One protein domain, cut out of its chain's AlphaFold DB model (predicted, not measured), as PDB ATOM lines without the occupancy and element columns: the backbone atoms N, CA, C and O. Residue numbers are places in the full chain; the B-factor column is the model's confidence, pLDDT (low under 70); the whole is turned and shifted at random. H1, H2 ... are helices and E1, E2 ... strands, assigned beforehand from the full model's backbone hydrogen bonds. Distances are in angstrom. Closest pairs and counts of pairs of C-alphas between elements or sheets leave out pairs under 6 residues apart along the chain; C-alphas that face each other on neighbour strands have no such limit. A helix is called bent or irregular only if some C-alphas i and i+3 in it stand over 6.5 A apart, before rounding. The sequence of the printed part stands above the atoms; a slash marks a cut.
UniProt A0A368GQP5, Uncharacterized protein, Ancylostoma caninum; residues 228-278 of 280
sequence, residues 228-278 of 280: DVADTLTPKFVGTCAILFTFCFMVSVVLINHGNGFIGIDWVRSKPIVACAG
ATOM      1  N   ASP A 228     558.526 238.865 487.957       69.69
ATOM      2  CA  ASP A 228     559.555 239.524 487.138       69.69
ATOM      3  C   ASP A 228     559.290 239.356 485.627       69.69
ATOM      4  O   ASP A 228     559.413 240.291 484.825       69.69
ATOM      5  N   VAL A 229     558.820 238.168 485.225       70.94
ATOM      6  CA  VAL A 229     558.355 237.919 483.852       70.94
ATOM      7  C   VAL A 229     557.130 238.774 483.529       70.94
ATOM      8  O   VAL A 229     557.080 239.362 482.444       70.94
ATOM      9  N   ALA A 230     556.161 238.876 484.443       69.75
ATOM     10  CA  ALA A 230     554.976 239.709 484.263       69.75
ATOM     11  C   ALA A 230     555.340 241.198 484.142       69.75
ATOM     12  O   ALA A 230     554.870 241.867 483.217       69.75
ATOM     13  N   ASP A 231     556.234 241.702 484.989       81.19
ATOM     14  CA  ASP A 231     556.691 243.093 484.989       81.19
ATOM     15  C   ASP A 231     557.491 243.426 483.720       81.19
ATOM     16  O   ASP A 231     557.351 244.510 483.152       81.19
ATOM     17  N   THR A 232     558.251 242.462 483.192       82.56
ATOM     18  CA  THR A 232     558.968 242.607 481.916       82.56
ATOM     19  C   THR A 232     558.037 242.529 480.695       82.56
ATOM     20  O   THR A 232     558.276 243.201 479.682       82.56
ATOM     21  N   LEU A 233     556.980 241.705 480.741       82.62
ATOM     22  CA  LEU A 233     556.031 241.543 479.628       82.62
ATOM     23  C   LEU A 233     554.989 242.660 479.553       82.62
ATOM     24  O   LEU A 233     554.618 243.061 478.448       82.62
ATOM     25  N   THR A 234     554.530 243.174 480.694       87.31
ATOM     26  CA  THR A 234     553.500 244.220 480.783       87.31
ATOM     27  C   THR A 234     553.778 245.426 479.872       87.31
ATOM     28  O   THR A 234     552.899 245.770 479.075       87.31
ATOM     29  N   PRO A 235     554.979 246.042 479.856       85.69
ATOM     30  CA  PRO A 235     555.246 247.181 478.974       85.69
ATOM     31  C   PRO A 235     555.222 246.803 477.484       85.69
ATOM     32  O   PRO A 235     554.775 247.596 476.655       85.69
ATOM     33  N   LYS A 236     555.644 245.583 477.122       88.31
ATOM     34  CA  LYS A 236     555.596 245.092 475.732       88.31
ATOM     35  C   LYS A 236     554.159 244.849 475.271       88.31
ATOM     36  O   LYS A 236     553.814 245.177 474.133       88.31
ATOM     37  N   PHE A 237     553.320 244.311 476.152       88.88
ATOM     38  CA  PHE A 237     551.899 244.108 475.887       88.88
ATOM     39  C   PHE A 237     551.177 245.445 475.685       88.88
ATOM     40  O   PHE A 237     550.522 245.638 474.660       88.88
ATOM     41  N   VAL A 238     551.394 246.412 476.585       92.00
ATOM     42  CA  VAL A 238     550.844 247.774 476.464       92.00
ATOM     43  C   VAL A 238     551.302 248.445 475.168       92.00
ATOM     44  O   VAL A 238     550.476 249.012 474.452       92.00
ATOM     45  N   GLY A 239     552.587 248.333 474.814       91.00
ATOM     46  CA  GLY A 239     553.112 248.868 473.555       91.00
ATOM     47  C   GLY A 239     552.444 248.253 472.323       91.00
ATOM     48  O   GLY A 239     552.061 248.969 471.401       91.00
ATOM     49  N   THR A 240     552.224 246.937 472.333       90.75
ATOM     50  CA  THR A 240     551.545 246.232 471.234       90.75
ATOM     51  C   THR A 240     550.085 246.676 471.103       90.75
ATOM     52  O   THR A 240     549.634 246.981 469.999       90.75
ATOM     53  N   CYS A 241     549.355 246.790 472.220       88.00
ATOM     54  CA  CYS A 241     547.990 247.318 472.225       88.00
ATOM     55  C   CYS A 241     547.938 248.765 471.716       88.00
ATOM     56  O   CYS A 241     547.087 249.081 470.892       88.00
ATOM     57  N   ALA A 242     548.860 249.634 472.141       89.94
ATOM     58  CA  ALA A 242     548.908 251.029 471.695       89.94
ATOM     59  C   ALA A 242     549.155 251.154 470.181       89.94
ATOM     60  O   ALA A 242     548.488 251.940 469.504       89.94
ATOM     61  N   ILE A 243     550.065 250.348 469.624       91.00
ATOM     62  CA  ILE A 243     550.304 250.293 468.173       91.00
ATOM     63  C   ILE A 243     549.041 249.824 467.440       91.00
ATOM     64  O   ILE A 243     548.660 250.403 466.425       91.00
ATOM     65  N   LEU A 244     548.351 248.817 467.973       88.00
ATOM     66  CA  LEU A 244     547.133 248.296 467.360       88.00
ATOM     67  C   LEU A 244     545.986 249.318 467.409       88.00
ATOM     68  O   LEU A 244     545.335 249.547 466.395       88.00
ATOM     69  N   PHE A 245     545.792 250.007 468.538       86.00
ATOM     70  CA  PHE A 245     544.794 251.075 468.661       86.00
ATOM     71  C   PHE A 245     545.088 252.257 467.738       86.00
ATOM     72  O   PHE A 245     544.179 252.753 467.077       86.00
ATOM     73  N   THR A 246     546.344 252.695 467.653       84.81
ATOM     74  CA  THR A 246     546.727 253.793 466.752       84.81
ATOM     75  C   THR A 246     546.559 253.409 465.286       84.81
ATOM     76  O   THR A 246     546.062 254.217 464.504       84.81
ATOM     77  N   PHE A 247     546.882 252.168 464.914       86.06
ATOM     78  CA  PHE A 247     546.631 251.648 463.572       86.06
ATOM     79  C   PHE A 247     545.130 251.593 463.247       86.06
ATOM     80  O   PHE A 247     544.706 252.136 462.227       86.06
ATOM     81  N   CYS A 248     544.309 251.025 464.134       80.75
ATOM     82  CA  CYS A 248     542.852 250.988 463.972       80.75
ATOM     83  C   CYS A 248     542.247 252.396 463.875       80.75
ATOM     84  O   CYS A 248     541.373 252.639 463.041       80.75
ATOM     85  N   PHE A 249     542.739 253.337 464.684       78.94
ATOM     86  CA  PHE A 249     542.320 254.733 464.634       78.94
ATOM     87  C   PHE A 249     542.676 255.370 463.287       78.94
ATOM     88  O   PHE A 249     541.808 255.957 462.646       78.94
ATOM     89  N   MET A 250     543.917 255.204 462.818       77.06
ATOM     90  CA  MET A 250     544.382 255.768 461.544       77.06
ATOM     91  C   MET A 250     543.599 255.235 460.340       77.06
ATOM     92  O   MET A 250     543.253 256.013 459.456       77.06
ATOM     93  N   VAL A 251     543.266 253.942 460.316       76.06
ATOM     94  CA  VAL A 251     542.478 253.332 459.227       76.06
ATOM     95  C   VAL A 251     541.006 253.776 459.256       76.06
ATOM     96  O   VAL A 251     540.325 253.741 458.233       76.06
ATOM     97  N   SER A 252     540.509 254.241 460.404       72.69
ATOM     98  CA  SER A 252     539.110 254.660 460.589       72.69
ATOM     99  C   SER A 252     538.857 256.145 460.313       72.69
ATOM    100  O   SER A 252     537.706 256.593 460.361       72.69
ATOM    101  N   VAL A 253     539.916 256.912 460.040       73.69
ATOM    102  CA  VAL A 253     539.846 258.330 459.677       73.69
ATOM    103  C   VAL A 253     539.810 258.463 458.157       73.69
ATOM    104  O   VAL A 253     540.741 258.074 457.455       73.69
ATOM    105  N   VAL A 254     538.731 259.046 457.642       70.44
ATOM    106  CA  VAL A 254     538.555 259.337 456.216       70.44
ATOM    107  C   VAL A 254     538.978 260.782 455.952       70.44
ATOM    108  O   VAL A 254     538.446 261.722 456.544       70.44
ATOM    109  N   LEU A 255     539.943 260.956 455.048       69.00
ATOM    110  CA  LEU A 255     540.444 262.262 454.627       69.00
ATOM    111  C   LEU A 255     539.715 262.722 453.363       69.00
ATOM    112  O   LEU A 255     539.615 261.969 452.391       69.00
ATOM    113  N   ILE A 256     539.234 263.965 453.357       65.38
ATOM    114  CA  ILE A 256     538.616 264.588 452.182       65.38
ATOM    115  C   ILE A 256     539.472 265.770 451.738       65.38
ATOM    116  O   ILE A 256     539.847 266.635 452.531       65.38
ATOM    117  N   ASN A 257     539.757 265.821 450.440       60.12
ATOM    118  CA  ASN A 257     540.439 266.946 449.820       60.12
ATOM    119  C   ASN A 257     539.412 268.042 449.502       60.12
ATOM    120  O   ASN A 257     538.573 267.874 448.615       60.12
ATOM    121  N   HIS A 258     539.446 269.146 450.247       58.16
ATOM    122  CA  HIS A 258     538.708 270.350 449.873       58.16
ATOM    123  C   HIS A 258     539.565 271.084 448.842       58.16
ATOM    124  O   HIS A 258     540.680 271.485 449.162       58.16
ATOM    125  N   GLY A 259     539.055 271.225 447.612       54.81
ATOM    126  CA  GLY A 259     539.762 271.596 446.369       54.81
ATOM    127  C   GLY A 259     540.657 272.853 446.335       54.81
ATOM    128  O   GLY A 259     541.125 273.207 445.263       54.81
ATOM    129  N   ASN A 260     540.954 273.482 447.473       56.06
ATOM    130  CA  ASN A 260     541.967 274.524 447.661       56.06
ATOM    131  C   ASN A 260     543.297 273.978 448.239       56.06
ATOM    132  O   ASN A 260     544.079 274.738 448.805       56.06
ATOM    133  N   GLY A 261     543.554 272.667 448.144       60.44
ATOM    134  CA  GLY A 261     544.791 272.037 448.635       60.44
ATOM    135  C   GLY A 261     544.822 271.763 450.145       60.44
ATOM    136  O   GLY A 261     545.847 271.324 450.660       60.44
ATOM    137  N   PHE A 262     543.709 271.979 450.852       55.00
ATOM    138  CA  PHE A 262     543.570 271.636 452.267       55.00
ATOM    139  C   PHE A 262     542.941 270.247 452.419       55.00
ATOM    140  O   PHE A 262     541.800 270.006 452.017       55.00
ATOM    141  N   ILE A 263     543.694 269.331 453.028       67.62
ATOM    142  CA  ILE A 263     543.211 268.005 453.423       67.62
ATOM    143  C   ILE A 263     542.581 268.139 454.811       67.62
ATOM    144  O   ILE A 263     543.272 268.445 455.783       67.62
ATOM    145  N   GLY A 264     541.266 267.939 454.892       68.88
ATOM    146  CA  GLY A 264     540.504 267.962 456.139       68.88
ATOM    147  C   GLY A 264     540.064 266.560 456.558       68.88
ATOM    148  O   GLY A 264     539.845 265.686 455.717       68.88
ATOM    149  N   ILE A 265     539.917 266.347 457.866       69.19
ATOM    150  CA  ILE A 265     539.312 265.128 458.416       69.19
ATOM    151  C   ILE A 265     537.788 265.247 458.309       69.19
ATOM    152  O   ILE A 265     537.209 266.207 458.819       69.19
ATOM    153  N   ASP A 266     537.136 264.265 457.681       69.06
ATOM    154  CA  ASP A 266     535.673 264.173 457.674       69.06
ATOM    155  C   ASP A 266     535.183 263.474 458.947       69.06
ATOM    156  O   ASP A 266     535.130 262.245 459.030       69.06
ATOM    157  N   TRP A 267     534.822 264.265 459.956       63.97
ATOM    158  CA  TRP A 267     534.330 263.777 461.246       63.97
ATOM    159  C   TRP A 267     532.930 263.146 461.196       63.97
ATOM    160  O   TRP A 267     532.557 262.451 462.136       63.97
ATOM    161  N   VAL A 268     532.154 263.362 460.126       66.25
ATOM    162  CA  VAL A 268     530.805 262.781 459.978       66.25
ATOM    163  C   VAL A 268     530.899 261.336 459.486       66.25
ATOM    164  O   VAL A 268     530.087 260.488 459.864       66.25
ATOM    165  N   ARG A 269     531.908 261.041 458.656       63.56
ATOM    166  CA  ARG A 269     532.126 259.710 458.074       63.56
ATOM    167  C   ARG A 269     533.195 258.889 458.801       63.56
ATOM    168  O   ARG A 269     533.121 257.661 458.778       63.56
ATOM    169  N   SER A 270     534.150 259.544 459.463       65.81
ATOM    170  CA  SER A 270     535.146 258.886 460.316       65.81
ATOM    171  C   SER A 270     534.492 258.382 461.602       65.81
ATOM    172  O   SER A 270     533.865 259.151 462.326       65.81
ATOM    173  N   LYS A 271     534.665 257.095 461.926       69.00
ATOM    174  CA  LYS A 271     534.123 256.482 463.156       69.00
ATOM    175  C   LYS A 271     535.224 255.873 464.034       69.00
ATOM    176  O   LYS A 271     535.183 254.679 464.332       69.00
ATOM    177  N   PRO A 272     536.204 256.672 464.490       64.19
ATOM    178  CA  PRO A 272     537.327 256.158 465.270       64.19
ATOM    179  C   PRO A 272     536.899 255.523 466.603       64.19
ATOM    180  O   PRO A 272     537.511 254.561 467.048       64.19
ATOM    181  N   ILE A 273     535.820 256.017 467.221       66.44
ATOM    182  CA  ILE A 273     535.297 255.488 468.493       66.44
ATOM    183  C   ILE A 273     534.733 254.068 468.319       66.44
ATOM    184  O   ILE A 273     534.962 253.218 469.174       66.44
ATOM    185  N   VAL A 274     534.061 253.788 467.198       67.81
ATOM    186  CA  VAL A 274     533.497 252.458 466.897       67.81
ATOM    187  C   VAL A 274     534.617 251.443 466.647       67.81
ATOM    188  O   VAL A 274     534.577 250.330 467.162       67.81
ATOM    189  N   ALA A 275     535.677 251.859 465.949       61.34
ATOM    190  CA  ALA A 275     536.850 251.023 465.710       61.34
ATOM    191  C   ALA A 275     537.657 250.716 466.984       61.34
ATOM    192  O   ALA A 275     538.195 249.618 467.114       61.34
ATOM    193  N   CYS A 276     537.723 251.652 467.939       60.25
ATOM    194  CA  CYS A 276     538.347 251.413 469.244       60.25
ATOM    195  C   CYS A 276     537.487 250.541 470.178       60.25
ATOM    196  O   CYS A 276     538.045 249.824 471.002       60.25
ATOM    197  N   ALA A 277     536.154 250.585 470.063       65.56
ATOM    198  CA  ALA A 277     535.237 249.795 470.890       65.56
ATOM    199  C   ALA A 277     535.087 248.330 470.427       65.56
ATOM    200  O   ALA A 277     534.544 247.512 471.164       65.56
ATOM    201  N   GLY A 278     535.580 247.982 469.231       55.53
ATOM    202  CA  GLY A 278     535.521 246.612 468.710       55.53
ATOM    203  C   GLY A 278     534.101 246.125 468.401       55.53
ATOM    204  O   GLY A 278     533.875 244.919 468.312       55.53
TER     205      GLY A 278
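What this domain is: This is residues 228 to 278 of the 280 residues of an uncharacterized protein of Ancylostoma caninum (UniProt A0A368GQP5). One long helix, H1, makes most of the length; its residues 228 to 243 stick out free, a small strand hairpin, E1 and E2, follows its far end, and the short helix H2 folds back to pack on residues 245 to 250. The printed part has 51 residues, in the order H1, E1, E2, H2; the two-strand sheet is antiparallel and the class is mixed, helices and strands. It is extended, with a radius of gyration of the C-alphas of 16.2 A, and spans 55 by 22 by 10 A.

How they stand to each other: H1, residues 228 to 251, touches H2, residues 272 to 277, with residues 245 to 250 alone; the closest C-alphas, of Phe 249 and Pro 272, are 5.2 A apart. They run opposite ways at a steep tilt of 40 degrees. E1, residues 255 to 258, and E2, residues 262 to 265, form an antiparallel hairpin at 143 degrees, with N 256 and O 264 within hydrogen-bond range at 3.0 A. H1 and E2 are apart, as are E1 and H2. In H2 every O i to N i+4 pair is within hydrogen-bond range, in H1 18 of 20.

Where its parts are: H1 begins at C-alpha 228 (559.555, 239.524, 487.138) and measures 35.5 A; it is irregular, but only just, with C-alphas 232 and 235 6.6 A apart. E1 measures 9.5 A, E2 9.9 A and H2 8.7 A, ending at C-alpha 277 (535.237, 249.795, 470.890).

The domain as a whole: The C-alphas farthest apart, of Asp 228 and Asn 260, are 55.6 A apart. The printed part has no cut and no long link. The pLDDT is under 70 at residues 228, 230 and 255 to 278.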